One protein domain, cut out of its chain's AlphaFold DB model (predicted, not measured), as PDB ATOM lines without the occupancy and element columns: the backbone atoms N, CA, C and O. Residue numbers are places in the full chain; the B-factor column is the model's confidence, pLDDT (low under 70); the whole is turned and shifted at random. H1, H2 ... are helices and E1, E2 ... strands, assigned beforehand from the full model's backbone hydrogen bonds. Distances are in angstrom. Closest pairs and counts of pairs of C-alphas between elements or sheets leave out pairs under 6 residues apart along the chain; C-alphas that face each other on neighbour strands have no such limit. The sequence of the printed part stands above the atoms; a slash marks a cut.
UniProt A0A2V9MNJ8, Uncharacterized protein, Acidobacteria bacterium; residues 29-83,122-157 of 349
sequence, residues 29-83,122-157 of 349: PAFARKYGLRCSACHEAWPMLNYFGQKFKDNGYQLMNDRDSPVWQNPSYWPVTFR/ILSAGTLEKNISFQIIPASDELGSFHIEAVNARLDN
ATOM      1  N   PRO A  29     -14.406  24.584  43.077       62.12
ATOM      2  CA  PRO A  29     -13.564  23.807  43.974       62.12
ATOM      3  C   PRO A  29     -14.431  23.291  45.120       62.12
ATOM      4  O   PRO A  29     -14.687  24.012  46.088       62.12
ATOM      5  N   ALA A  30     -14.918  22.055  45.004       65.19
ATOM      6  CA  ALA A  30     -15.800  21.460  46.000       65.19
ATOM      7  C   ALA A  30     -15.170  21.547  47.404       65.19
ATOM      8  O   ALA A  30     -15.780  22.079  48.326       65.19
ATOM      9  N   PHE A  31     -13.904  21.151  47.555       66.88
ATOM     10  CA  PHE A  31     -13.189  21.243  48.833       66.88
ATOM     11  C   PHE A  31     -13.047  22.669  49.363       66.88
ATOM     12  O   PHE A  31     -13.354  22.934  50.521       66.88
ATOM     13  N   ALA A  32     -12.614  23.611  48.525       67.06
ATOM     14  CA  ALA A  32     -12.383  24.975  48.983       67.06
ATOM     15  C   ALA A  32     -13.705  25.650  49.400       67.06
ATOM     16  O   ALA A  32     -13.745  26.346  50.410       67.06
ATOM     17  N   ARG A  33     -14.823  25.360  48.715       68.25
ATOM     18  CA  ARG A  33     -16.153  25.833  49.132       68.25
ATOM     19  C   ARG A  33     -16.659  25.197  50.421       68.25
ATOM     20  O   ARG A  33     -17.246  25.929  51.213       68.25
ATOM     21  N   LYS A  34     -16.405  23.899  50.649       71.25
ATOM     22  CA  LYS A  34     -16.742  23.208  51.913       71.25
ATOM     23  C   LYS A  34     -16.237  23.999  53.122       71.25
ATOM     24  O   LYS A  34     -16.950  24.168  54.104       71.25
ATOM     25  N   TYR A  35     -15.024  24.537  53.004       74.75
ATOM     26  CA  TYR A  35     -14.327  25.222  54.093       74.75
ATOM     27  C   TYR A  35     -14.264  26.749  53.963       74.75
ATOM     28  O   TYR A  35     -13.647  27.405  54.798       74.75
ATOM     29  N   GLY A  36     -14.875  27.341  52.931       76.00
ATOM     30  CA  GLY A  36     -14.777  28.783  52.668       76.00
ATOM     31  C   GLY A  36     -13.355  29.270  52.348       76.00
ATOM     32  O   GLY A  36     -13.038  30.441  52.553       76.00
ATOM     33  N   LEU A  37     -12.489  28.380  51.859       81.56
ATOM     34  CA  LEU A  37     -11.099  28.660  51.514       81.56
ATOM     35  C   LEU A  37     -10.956  29.057  50.038       81.56
ATOM     36  O   LEU A  37     -11.761  28.696  49.181       81.56
ATOM     37  N   ARG A  38      -9.900  29.813  49.730       82.12
ATOM     38  CA  ARG A  38      -9.493  30.128  48.347       82.12
ATOM     39  C   ARG A  38      -8.583  29.016  47.822       82.12
ATOM     40  O   ARG A  38      -7.895  28.386  48.615       82.12
ATOM     41  N   CYS A  39      -8.502  28.808  46.505       79.88
ATOM     42  CA  CYS A  39      -7.627  27.771  45.928       79.88
ATOM     43  C   CYS A  39      -6.155  27.928  46.355       79.88
ATOM     44  O   CYS A  39      -5.503  26.941  46.685       79.88
ATOM     45  N   SER A  40      -5.662  29.168  46.439       84.38
ATOM     46  CA  SER A  40      -4.304  29.489  46.904       84.38
ATOM     47  C   SER A  40      -4.054  29.181  48.384       84.38
ATOM     48  O   SER A  40      -2.912  29.214  48.829       84.38
ATOM     49  N   ALA A  41      -5.099  28.873  49.164       86.56
ATOM     50  CA  ALA A  41      -4.920  28.363  50.518       86.56
ATOM     51  C   ALA A  41      -4.328  26.948  50.501       86.56
ATOM     52  O   ALA A  41      -3.533  26.632  51.376       86.56
ATOM     53  N   CYS A  42      -4.658  26.128  49.494       86.31
ATOM     54  CA  CYS A  42      -4.202  24.738  49.390       86.31
ATOM     55  C   CYS A  42      -3.113  24.518  48.333       86.31
ATOM     56  O   CYS A  42      -2.376  23.541  48.424       86.31
ATOM     57  N   HIS A  43      -3.009  25.391  47.331       86.19
ATOM     58  CA  HIS A  43      -2.102  25.213  46.197       86.19
ATOM     59  C   HIS A  43      -1.028  26.297  46.141       86.19
ATOM     60  O   HIS A  43      -1.317  27.470  46.382       86.19
ATOM     61  N   GLU A  44       0.195  25.891  45.793       80.19
ATOM     62  CA  GLU A  44       1.288  26.803  45.423       80.19
ATOM     63  C   GLU A  44       1.152  27.206  43.948       80.19
ATOM     64  O   GLU A  44       0.987  28.381  43.623       80.19
ATOM     65  N   ALA A  45       1.084  26.209  43.070       76.12
ATOM     66  CA  ALA A  45       0.681  26.317  41.675       76.12
ATOM     67  C   ALA A  45      -0.173  25.092  41.343       76.12
ATOM     68  O   ALA A  45       0.016  24.041  41.943       76.12
ATOM     69  N   TRP A  46      -1.128  25.182  40.418       65.56
ATOM     70  CA  TRP A  46      -1.825  23.968  39.986       65.56
ATOM     71  C   TRP A  46      -0.840  23.062  39.226       65.56
ATOM     72  O   TRP A  46      -0.163  23.584  38.337       65.56
ATOM     73  N   PRO A  47      -0.741  21.750  39.536       69.38
ATOM     74  CA  PRO A  47      -1.515  20.940  40.493       69.38
ATOM     75  C   PRO A  47      -0.836  20.712  41.866       69.38
ATOM     76  O   PRO A  47      -1.352  19.958  42.693       69.38
ATOM     77  N   MET A  48       0.308  21.342  42.126       83.06
ATOM     78  CA  MET A  48       1.099  21.205  43.349       83.06
ATOM     79  C   MET A  48       0.387  21.753  44.600       83.06
ATOM     80  O   MET A  48      -0.119  22.881  44.640       83.06
ATOM     81  N   LEU A  49       0.346  20.936  45.652       86.69
ATOM     82  CA  LEU A  49      -0.168  21.340  46.957       86.69
ATOM     83  C   LEU A  49       0.907  22.105  47.725       86.69
ATOM     84  O   LEU A  49       2.070  21.716  47.736       86.69
ATOM     85  N   ASN A  50       0.492  23.169  48.404       86.00
ATOM     86  CA  ASN A  50       1.322  23.786  49.426       86.00
ATOM     87  C   ASN A  50       1.230  22.973  50.732       86.00
ATOM     88  O   ASN A  50       0.435  22.038  50.856       86.00
ATOM     89  N   TYR A  51       1.992  23.386  51.744       87.06
ATOM     90  CA  TYR A  51       1.999  22.755  53.067       87.06
ATOM     91  C   TYR A  51       0.591  22.533  53.666       87.06
ATOM     92  O   TYR A  51       0.289  21.465  54.199       87.06
ATOM     93  N   PHE A  52      -0.290  23.531  53.574       89.69
ATOM     94  CA  PHE A  52      -1.644  23.426  54.113       89.69
ATOM     95  C   PHE A  52      -2.482  22.399  53.339       89.69
ATOM     96  O   PHE A  52      -3.152  21.568  53.949       89.69
ATOM     97  N   GLY A  53      -2.427  22.434  52.004       90.38
ATOM     98  CA  GLY A  53      -3.153  21.497  51.148       90.38
ATOM     99  C   GLY A  53      -2.681  20.053  51.315       90.38
ATOM    100  O   GLY A  53      -3.508  19.142  51.374       90.38
ATOM    101  N   GLN A  54      -1.370  19.849  51.454       89.38
ATOM    102  CA  GLN A  54      -0.782  18.533  51.685       89.38
ATOM    103  C   GLN A  54      -1.225  17.968  53.040       89.38
ATOM    104  O   GLN A  54      -1.787  16.876  53.095       89.38
ATOM    105  N   LYS A  55      -1.135  18.766  54.110       90.50
ATOM    106  CA  LYS A  55      -1.647  18.386  55.433       90.50
ATOM    107  C   LYS A  55      -3.145  18.065  55.425       90.50
ATOM    108  O   LYS A  55      -3.575  17.118  56.077       90.50
ATOM    109  N   PHE A  56      -3.949  18.837  54.696       91.12
ATOM    110  CA  PHE A  56      -5.383  18.581  54.555       91.12
ATOM    111  C   PHE A  56      -5.666  17.226  53.879       91.12
ATOM    112  O   PHE A  56      -6.521  16.476  54.350       91.12
ATOM    113  N   LYS A  57      -4.929  16.887  52.809       90.81
ATOM    114  CA  LYS A  57      -5.004  15.576  52.138       90.81
ATOM    115  C   LYS A  57      -4.562  14.439  53.068       90.81
ATOM    116  O   LYS A  57      -5.229  13.403  53.132       90.81
ATOM    117  N   ASP A  58      -3.464  14.631  53.792       92.25
ATOM    118  CA  ASP A  58      -2.895  13.605  54.669       92.25
ATOM    119  C   ASP A  58      -3.792  13.309  55.876       92.25
ATOM    120  O   ASP A  58      -3.981  12.141  56.203       92.25
ATOM    121  N   ASN A  59      -4.493  14.312  56.416       92.38
ATOM    122  CA  ASN A  59      -5.509  14.148  57.467       92.38
ATOM    123  C   ASN A  59      -6.843  13.527  56.987       92.38
ATOM    124  O   ASN A  59      -7.821  13.519  57.739       92.38
ATOM    125  N   GLY A  60      -6.933  13.071  55.733       91.88
ATOM    126  CA  GLY A  60      -8.165  12.493  55.187       91.88
ATOM    127  C   GLY A  60      -9.220  13.536  54.820       91.88
ATOM    128  O   GLY A  60     -10.407  13.346  55.067       91.88
ATOM    129  N   TYR A  61      -8.797  14.664  54.242       90.38
ATOM    130  CA  TYR A  61      -9.678  15.773  53.855       90.38
ATOM    131  C   TYR A  61     -10.370  16.450  55.049       90.38
ATOM    132  O   TYR A  61     -11.551  16.809  54.974       90.38
ATOM    133  N   GLN A  62      -9.616  16.639  56.138       89.12
ATOM    134  CA  GLN A  62     -10.076  17.225  57.400       89.12
ATOM    135  C   GLN A  62      -9.235  18.436  57.821       89.12
ATOM    136  O   GLN A  62      -8.008  18.452  57.680       89.12
ATOM    137  N   LEU A  63      -9.895  19.446  58.397       88.25
ATOM    138  CA  LEU A  63      -9.252  20.569  59.089       88.25
ATOM    139  C   LEU A  63      -8.925  20.267  60.560       88.25
ATOM    140  O   LEU A  63      -8.369  21.130  61.242       88.25
ATOM    141  N   MET A  64      -9.243  19.063  61.035       87.94
ATOM    142  CA  MET A  64      -9.061  18.601  62.411       87.94
ATOM    143  C   MET A  64      -9.928  19.363  63.416       87.94
ATOM    144  O   MET A  64      -9.474  19.731  64.499       87.94
ATOM    145  N   ASN A  65     -11.191  19.606  63.063       85.56
ATOM    146  CA  ASN A  65     -12.177  20.199  63.964       85.56
ATOM    147  C   ASN A  65     -13.552  19.528  63.827       85.56
ATOM    148  O   ASN A  65     -13.792  18.735  62.923       85.56
ATOM    149  N   ASP A  66     -14.482  19.851  64.727       78.50
ATOM    150  CA  ASP A  66     -15.786  19.177  64.757       78.50
ATOM    151  C   ASP A  66     -16.647  19.448  63.516       78.50
ATOM    152  O   ASP A  66     -17.511  18.639  63.192       78.50
ATOM    153  N   ARG A  67     -16.374  20.521  62.757       79.00
ATOM    154  CA  ARG A  67     -17.091  20.839  61.511       79.00
ATOM    155  C   ARG A  67     -16.679  19.950  60.338       79.00
ATOM    156  O   ARG A  67     -17.251  20.094  59.262       79.00
ATOM    157  N   ASP A  68     -15.716  19.046  60.513       79.25
ATOM    158  CA  ASP A  68     -15.342  18.070  59.487       79.25
ATOM    159  C   ASP A  68     -16.387  16.959  59.306       79.25
ATOM    160  O   ASP A  68     -16.462  16.371  58.222       79.25
ATOM    161  N   SER A  69     -17.229  16.708  60.317       77.81
ATOM    162  CA  SER A  69     -18.329  15.742  60.213       77.81
ATOM    163  C   SER A  69     -19.396  16.223  59.214       77.81
ATOM    164  O   SER A  69     -19.758  17.410  59.233       77.81
ATOM    165  N   PRO A  70     -19.941  15.330  58.357       76.12
ATOM    166  CA  PRO A  70     -21.011  15.665  57.417       76.12
ATOM    167  C   PRO A  70     -22.254  16.298  58.051       76.12
ATOM    168  O   PRO A  70     -22.946  17.054  57.376       76.12
ATOM    169  N   VAL A  71     -22.513  16.075  59.347       76.69
ATOM    170  CA  VAL A  71     -23.662  16.671  60.060       76.69
ATOM    171  C   VAL A  71     -23.636  18.204  60.078       76.69
ATOM    172  O   VAL A  71     -24.683  18.847  60.099       76.69
ATOM    173  N   TRP A  72     -22.445  18.806  60.034       74.25
ATOM    174  CA  TRP A  72     -22.266  20.262  60.013       74.25
ATOM    175  C   TRP A  72     -22.194  20.835  58.596       74.25
ATOM    176  O   TRP A  72     -21.969  22.039  58.427       74.25
ATOM    177  N   GLN A  73     -22.338  19.985  57.577       71.25
ATOM    178  CA  GLN A  73     -22.238  20.374  56.180       71.25
ATOM    179  C   GLN A  73     -23.586  20.845  55.649       71.25
ATOM    180  O   GLN A  73     -24.652  20.386  56.054       71.25
ATOM    181  N   ASN A  74     -23.532  21.775  54.698       73.19
ATOM    182  CA  ASN A  74     -24.721  22.146  53.949       73.19
ATOM    183  C   ASN A  74     -25.148  20.936  53.091       73.19
ATOM    184  O   ASN A  74     -24.316  20.459  52.323       73.19
ATOM    185  N   PRO A  75     -26.407  20.467  53.150       70.62
ATOM    186  CA  PRO A  75     -26.880  19.347  52.328       70.62
ATOM    187  C   PRO A  75     -26.717  19.556  50.814       70.62
ATOM    188  O   PRO A  75     -26.667  18.595  50.056       70.62
ATOM    189  N   SER A  76     -26.600  20.805  50.352       73.00
ATOM    190  CA  SER A  76     -26.276  21.139  48.960       73.00
ATOM    191  C   SER A  76     -24.817  20.861  48.578       73.00
ATOM    192  O   SER A  76     -24.450  20.999  47.410       73.00
ATOM    193  N   TYR A  77     -23.958  20.520  49.538       73.38
ATOM    194  CA  TYR A  77     -22.571  20.174  49.288       73.38
ATOM    195  C   TYR A  77     -22.437  18.699  48.902       73.38
ATOM    196  O   TYR A  77     -22.473  17.808  49.744       73.38
ATOM    197  N   TRP A  78     -22.195  18.466  47.614       71.62
ATOM    198  CA  TRP A  78     -21.714  17.189  47.100       71.62
ATOM    199  C   TRP A  78     -20.219  17.337  46.774       71.62
ATOM    200  O   TRP A  78     -19.873  18.181  45.940       71.62
ATOM    201  N   PRO A  79     -19.313  16.562  47.406       81.38
ATOM    202  CA  PRO A  79     -17.882  16.603  47.114       81.38
ATOM    203  C   PRO A  79     -17.564  15.928  45.771       81.38
ATOM    204  O   PRO A  79     -16.933  14.879  45.741       81.38
ATOM    205  N   VAL A  80     -18.031  16.492  44.658       86.75
ATOM    206  CA  VAL A  80     -17.768  15.992  43.303       86.75
ATOM    207  C   VAL A  80     -17.151  17.088  42.445       86.75
ATOM    208  O   VAL A  80     -17.492  18.268  42.555       86.75
ATOM    209  N   THR A  81     -16.189  16.721  41.610       86.69
ATOM    210  CA  THR A  81     -15.550  17.593  40.626       86.69
ATOM    211  C   THR A  81     -15.363  16.814  39.337       86.69
ATOM    212  O   THR A  81     -14.962  15.659  39.368       86.69
ATOM    213  N   PHE A  82     -15.643  17.457  38.207       89.00
ATOM    214  CA  PHE A  82     -15.458  16.878  36.882       89.00
ATOM    215  C   PHE A  82     -14.225  17.500  36.237       89.00
ATOM    216  O   PHE A  82     -14.061  18.724  36.290       89.00
ATOM    217  N   ARG A  83     -13.372  16.678  35.629       87.56
ATOM    218  CA  ARG A  83     -12.220  17.129  34.844       87.56
ATOM    219  C   ARG A  83     -12.289  16.503  33.460       87.56
ATOM    220  O   ARG A  83     -12.303  15.290  33.339       87.56
ATOM    221  N   ILE A 122     -14.300  11.867  37.194       94.00
ATOM    222  CA  ILE A 122     -15.291  12.254  38.196       94.00
ATOM    223  C   ILE A 122     -14.644  12.094  39.570       94.00
ATOM    224  O   ILE A 122     -14.691  11.039  40.192       94.00
ATOM    225  N   LEU A 123     -14.016  13.153  40.068       91.50
ATOM    226  CA  LEU A 123     -13.309  13.122  41.340       91.50
ATOM    227  C   LEU A 123     -14.282  13.354  42.490       91.50
ATOM    228  O   LEU A 123     -14.851  14.443  42.611       91.50
ATOM    229  N   SER A 124     -14.422  12.373  43.378       92.00
ATOM    230  CA  SER A 124     -15.150  12.541  44.629       92.00
ATOM    231  C   SER A 124     -14.348  12.037  45.817       92.00
ATOM    232  O   SER A 124     -13.851  10.917  45.824       92.00
ATOM    233  N   ALA A 125     -14.182  12.884  46.827       91.19
ATOM    234  CA  ALA A 125     -13.499  12.514  48.057       91.19
ATOM    235  C   ALA A 125     -13.913  13.436  49.204       91.19
ATOM    236  O   ALA A 125     -14.283  14.590  48.989       91.19
ATOM    237  N   GLY A 126     -13.849  12.950  50.435       89.06
ATOM    238  CA  GLY A 126     -14.262  13.722  51.600       89.06
ATOM    239  C   GLY A 126     -14.418  12.859  52.838       89.06
ATOM    240  O   GLY A 126     -13.894  11.754  52.902       89.06
ATOM    241  N   THR A 127     -15.151  13.368  53.821       88.88
ATOM    242  CA  THR A 127     -15.431  12.681  55.083       88.88
ATOM    243  C   THR A 127     -16.795  11.995  55.037       88.88
ATOM    244  O   THR A 127     -17.765  12.588  54.570       88.88
ATOM    245  N   LEU A 128     -16.866  10.755  55.525       87.38
ATOM    246  CA  LEU A 128     -18.114  10.059  55.869       87.38
ATOM    247  C   LEU A 128     -18.500  10.317  57.332       87.38
ATOM    248  O   LEU A 128     -19.678  10.423  57.647       87.38
ATOM    249  N   GLU A 129     -17.504  10.453  58.205       87.62
ATOM    250  CA  GLU A 129     -17.624  10.863  59.608       87.62
ATOM    251  C   GLU A 129     -16.289  11.495  60.040       87.62
ATOM    252  O   GLU A 129     -15.296  11.416  59.310       87.62
ATOM    253  N   LYS A 130     -16.227  12.123  61.221       88.31
ATOM    254  CA  LYS A 130     -14.948  12.487  61.844       88.31
ATOM    255  C   LYS A 130     -14.017  11.271  61.828       88.31
ATOM    256  O   LYS A 130     -14.388  10.209  62.323       88.31
ATOM    257  N   ASN A 131     -12.815  11.441  61.271       92.31
ATOM    258  CA  ASN A 131     -11.794  10.393  61.143       92.31
ATOM    259  C   ASN A 131     -12.147   9.199  60.237       92.31
ATOM    260  O   ASN A 131     -11.413   8.211  60.228       92.31
ATOM    261  N   ILE A 132     -13.219   9.290  59.448       93.81
ATOM    262  CA  ILE A 132     -13.549   8.309  58.413       93.81
ATOM    263  C   ILE A 132     -13.692   9.054  57.092       93.81
ATOM    264  O   ILE A 132     -14.633   9.829  56.911       93.81
ATOM    265  N   SER A 133     -12.769   8.829  56.162       93.50
ATOM    266  CA  SER A 133     -12.768   9.496  54.857       93.50
ATOM    267  C   SER A 133     -12.874   8.507  53.700       93.50
ATOM    268  O   SER A 133     -12.729   7.297  53.869       93.50
ATOM    269  N   PHE A 134     -13.216   9.013  52.518       94.38
ATOM    270  CA  PHE A 134     -13.367   8.215  51.309       94.38
ATOM    271  C   PHE A 134     -12.801   8.940  50.095       94.38
ATOM    272  O   PHE A 134     -12.710  10.171  50.062       94.38
ATOM    273  N   GLN A 135     -12.492   8.155  49.069       95.56
ATOM    274  CA  GLN A 135     -12.208   8.620  47.724       95.56
ATOM    275  C   GLN A 135     -12.815   7.641  46.721       95.56
ATOM    276  O   GLN A 135     -12.662   6.431  46.857       95.56
ATOM    277  N   ILE A 136     -13.474   8.172  45.701       95.94
ATOM    278  CA  ILE A 136     -13.950   7.439  44.537       95.94
ATOM    279  C   ILE A 136     -13.721   8.290  43.287       95.94
ATOM    280  O   ILE A 136     -14.070   9.471  43.241       95.94
ATOM    281  N   ILE A 137     -13.087   7.690  42.287       96.25
ATOM    282  CA  ILE A 137     -12.788   8.315  41.004       96.25
ATOM    283  C   ILE A 137     -13.160   7.324  39.902       96.25
ATOM    284  O   ILE A 137     -12.342   6.480  39.536       96.25
ATOM    285  N   PRO A 138     -14.395   7.372  39.385       96.69
ATOM    286  CA  PRO A 138     -14.703   6.842  38.068       96.69
ATOM    287  C   PRO A 138     -14.012   7.717  37.020       96.69
ATOM    288  O   PRO A 138     -14.106   8.949  37.084       96.69
ATOM    289  N   ALA A 139     -13.331   7.088  36.073       95.00
ATOM    290  CA  ALA A 139     -12.673   7.764  34.964       95.00
ATOM    291  C   ALA A 139     -13.074   7.103  33.647       95.00
ATOM    292  O   ALA A 139     -13.448   5.931  33.646       95.00
ATOM    293  N   SER A 140     -13.014   7.846  32.545       95.44
ATOM    294  CA  SER A 140     -13.116   7.288  31.203       95.44
ATOM    295  C   SER A 140     -11.931   7.677  30.340       95.44
ATOM    296  O   SER A 140     -11.335   8.733  30.552       95.44
ATOM    297  N   ASP A 141     -11.662   6.877  29.314       91.38
ATOM    298  CA  ASP A 141     -10.888   7.338  28.161       91.38
ATOM    299  C   ASP A 141     -11.663   8.401  27.347       91.38
ATOM    300  O   ASP A 141     -12.802   8.777  27.663       91.38
ATOM    301  N   GLU A 142     -11.037   8.894  26.280       90.31
ATOM    302  CA  GLU A 142     -11.577   9.895  25.354       90.31
ATOM    303  C   GLU A 142     -12.787   9.388  24.540       90.31
ATOM    304  O   GLU A 142     -13.515  10.178  23.927       90.31
ATOM    305  N   LEU A 143     -13.029   8.073  24.525       93.00
ATOM    306  CA  LEU A 143     -14.147   7.427  23.832       93.00
ATOM    307  C   LEU A 143     -15.315   7.094  24.774       93.00
ATOM    308  O   LEU A 143     -16.363   6.633  24.316       93.00
ATOM    309  N   GLY A 144     -15.166   7.364  26.073       92.44
ATOM    310  CA  GLY A 144     -16.189   7.117  27.085       92.44
ATOM    311  C   GLY A 144     -16.195   5.690  27.640       92.44
ATOM    312  O   GLY A 144     -17.213   5.269  28.191       92.44
ATOM    313  N   SER A 145     -15.098   4.936  27.517       96.12
ATOM    314  CA  SER A 145     -14.923   3.656  28.212       96.12
ATOM    315  C   SER A 145     -14.589   3.907  29.679       96.12
ATOM    316  O   SER A 145     -13.520   4.430  29.982       96.12
ATOM    317  N   PHE A 146     -15.506   3.570  30.589       95.44
ATOM    318  CA  PHE A 146     -15.354   3.853  32.017       95.44
ATOM    319  C   PHE A 146     -14.689   2.720  32.802       95.44
ATOM    320  O   PHE A 146     -15.039   1.548  32.655       95.44
ATOM    321  N   HIS A 147     -13.841   3.099  33.755       94.94
ATOM    322  CA  HIS A 147     -13.283   2.233  34.789       94.94
ATOM    323  C   HIS A 147     -13.244   2.944  36.150       94.94
ATOM    324  O   HIS A 147     -13.553   4.131  36.284       94.94
ATOM    325  N   ILE A 148     -12.869   2.199  37.194       95.69
ATOM    326  CA  ILE A 148     -12.593   2.769  38.516       95.69
ATOM    327  C   ILE A 148     -11.094   3.033  38.637       95.69
ATOM    328  O   ILE A 148     -10.285   2.106  38.768       95.69
ATOM    329  N   GLU A 149     -10.741   4.313  38.602       95.25
ATOM    330  CA  GLU A 149      -9.369   4.787  38.740       95.25
ATOM    331  C   GLU A 149      -8.908   4.651  40.192       95.25
ATOM    332  O   GLU A 149      -7.878   4.042  40.468       95.25
ATOM    333  N   ALA A 150      -9.704   5.144  41.143       96.25
ATOM    334  CA  ALA A 150      -9.449   5.002  42.573       96.25
ATOM    335  C   ALA A 150     -10.754   4.745  43.330       96.25
ATOM    336  O   ALA A 150     -11.788   5.337  43.025       96.25
ATOM    337  N   VAL A 151     -10.702   3.892  44.348       97.44
ATOM    338  CA  VAL A 151     -11.801   3.673  45.291       97.44
ATOM    339  C   VAL A 151     -11.217   3.233  46.620       97.44
ATOM    340  O   VAL A 151     -10.648   2.155  46.719       97.44
ATOM    341  N   ASN A 152     -11.316   4.061  47.652       97.50
ATOM    342  CA  ASN A 152     -10.809   3.710  48.970       97.50
ATOM    343  C   ASN A 152     -11.615   4.351  50.095       97.50
ATOM    344  O   ASN A 152     -12.237   5.403  49.933       97.50
ATOM    345  N   ALA A 153     -11.565   3.690  51.245       97.56
ATOM    346  CA  ALA A 153     -12.001   4.219  52.523       97.56
ATOM    347  C   ALA A 153     -10.790   4.334  53.449       97.56
ATOM    348  O   ALA A 153      -9.835   3.556  53.352       97.56
ATOM    349  N   ARG A 154     -10.832   5.311  54.350       97.06
ATOM    350  CA  ARG A 154      -9.743   5.608  55.269       97.06
ATOM    351  C   ARG A 154     -10.240   5.739  56.698       97.06
ATOM    352  O   ARG A 154     -11.308   6.300  56.941       97.06
ATOM    353  N   LEU A 155      -9.425   5.248  57.620       97.50
ATOM    354  CA  LEU A 155      -9.499   5.524  59.047       97.50
ATOM    355  C   LEU A 155      -8.328   6.439  59.389       97.50
ATOM    356  O   LEU A 155      -7.175   6.020  59.301       97.50
ATOM    357  N   ASP A 156      -8.619   7.681  59.751       95.81
ATOM    358  CA  ASP A 156      -7.613   8.726  59.918       95.81
ATOM    359  C   ASP A 156      -7.462   9.120  61.392       95.81
ATOM    360  O   ASP A 156      -8.412   9.091  62.169       95.81
ATOM    361  N   ASN A 157      -6.263   9.531  61.794       93.75
ATOM    362  CA  ASN A 157      -5.951  10.045  63.127       93.75
ATOM    363  C   ASN A 157      -6.395   9.125  64.278       93.75
ATOM    364  O   ASN A 157      -6.909   9.592  65.304       93.75
TER     365      ASN A 157
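What this domain is: This is residues 29 to 83 and 122 to 157 of the 349 residues of an uncharacterized protein of Acidobacteria bacterium (UniProt A0A2V9MNJ8). Picture a long, narrow antiparallel sheet of four strands, E2 E3 E4 E5, with a loose group of short pieces, H1, H2, E1 and H3, set off towards one end of it, roughly as an L. At the other end the hairpin of E4 and E5 reaches past E2 and E3, and the unnamed residues 59 to 79 lead from H3 back to the sheet. The printed part has 91 residues with three named helices and five named strands, in the order H1 H2 E1 H3 E2 E3 E4 E5; the class is mixed, helices and strands. The whole is compact, with a radius of gyration of the C-alphas of 13.7 A, and spans 42 by 29 by 26 A.

How they stand to each other: Start at H1, residues 30 to 35, which only grazes the sheet with its residues 30 to 34. Next comes H2, residues 39 to 42, close to H1 but not clearly touching, with the closest C-alphas, Ala 32 and Cys 39, 6.3 A apart. E1, residues 43 to 45, pairs with no named strand, but pairs antiparallel with residues 48 to 49. H3, residues 51 to 58, touches H2, where the closest C-alphas, Cys 42 and Gly 53, are 3.8 A apart; neither helix is on the sheet. In H1 and H3 every O i to N i+4 pair is within hydrogen-bond range; H2 is too short for one. Now look at the edge strand E2, residues 80 to 83, antiparallel to E3, residues 122 to 129, with N 81 and O 123 at 2.8 A. The pairing of E3 is staggered: residues 122 to 124 pair with E2, and 124 to 129 with E4, residues 132 to 140. N 124 and O 136 are 2.9 A apart in the hairpin E3 and E4. E4 forms another hairpin with the edge strand E5, residues 146 to 155, where N 135 and O 152 are 2.9 A apart. E3 E4 E5 make a meander, each strand the antiparallel neighbour of the one before.

Where its parts are: Find C-alpha 30 at (-15.800, 21.460, 46.000), where H1 begins. H3 runs 10.5 A from C-alpha 51 at (1.999, 22.755, 53.067). E3 is 21.6 A long, E4 27.2 A and E5 27.7 A, ending at C-alpha 155 at (-9.499, 5.524, 59.047).

The domain as a whole: The two farthest C-alphas, Asp 66 and Leu 143, are 42.6 A apart. Residues 84 to 121 are not printed, and C-alphas 83 and 122 are 6.7 A apart across this cut. The link from H3 to E2 is long, with 21 residues. Confidence is under 70 at residues 29 to 33 and 46 to 47 of this model.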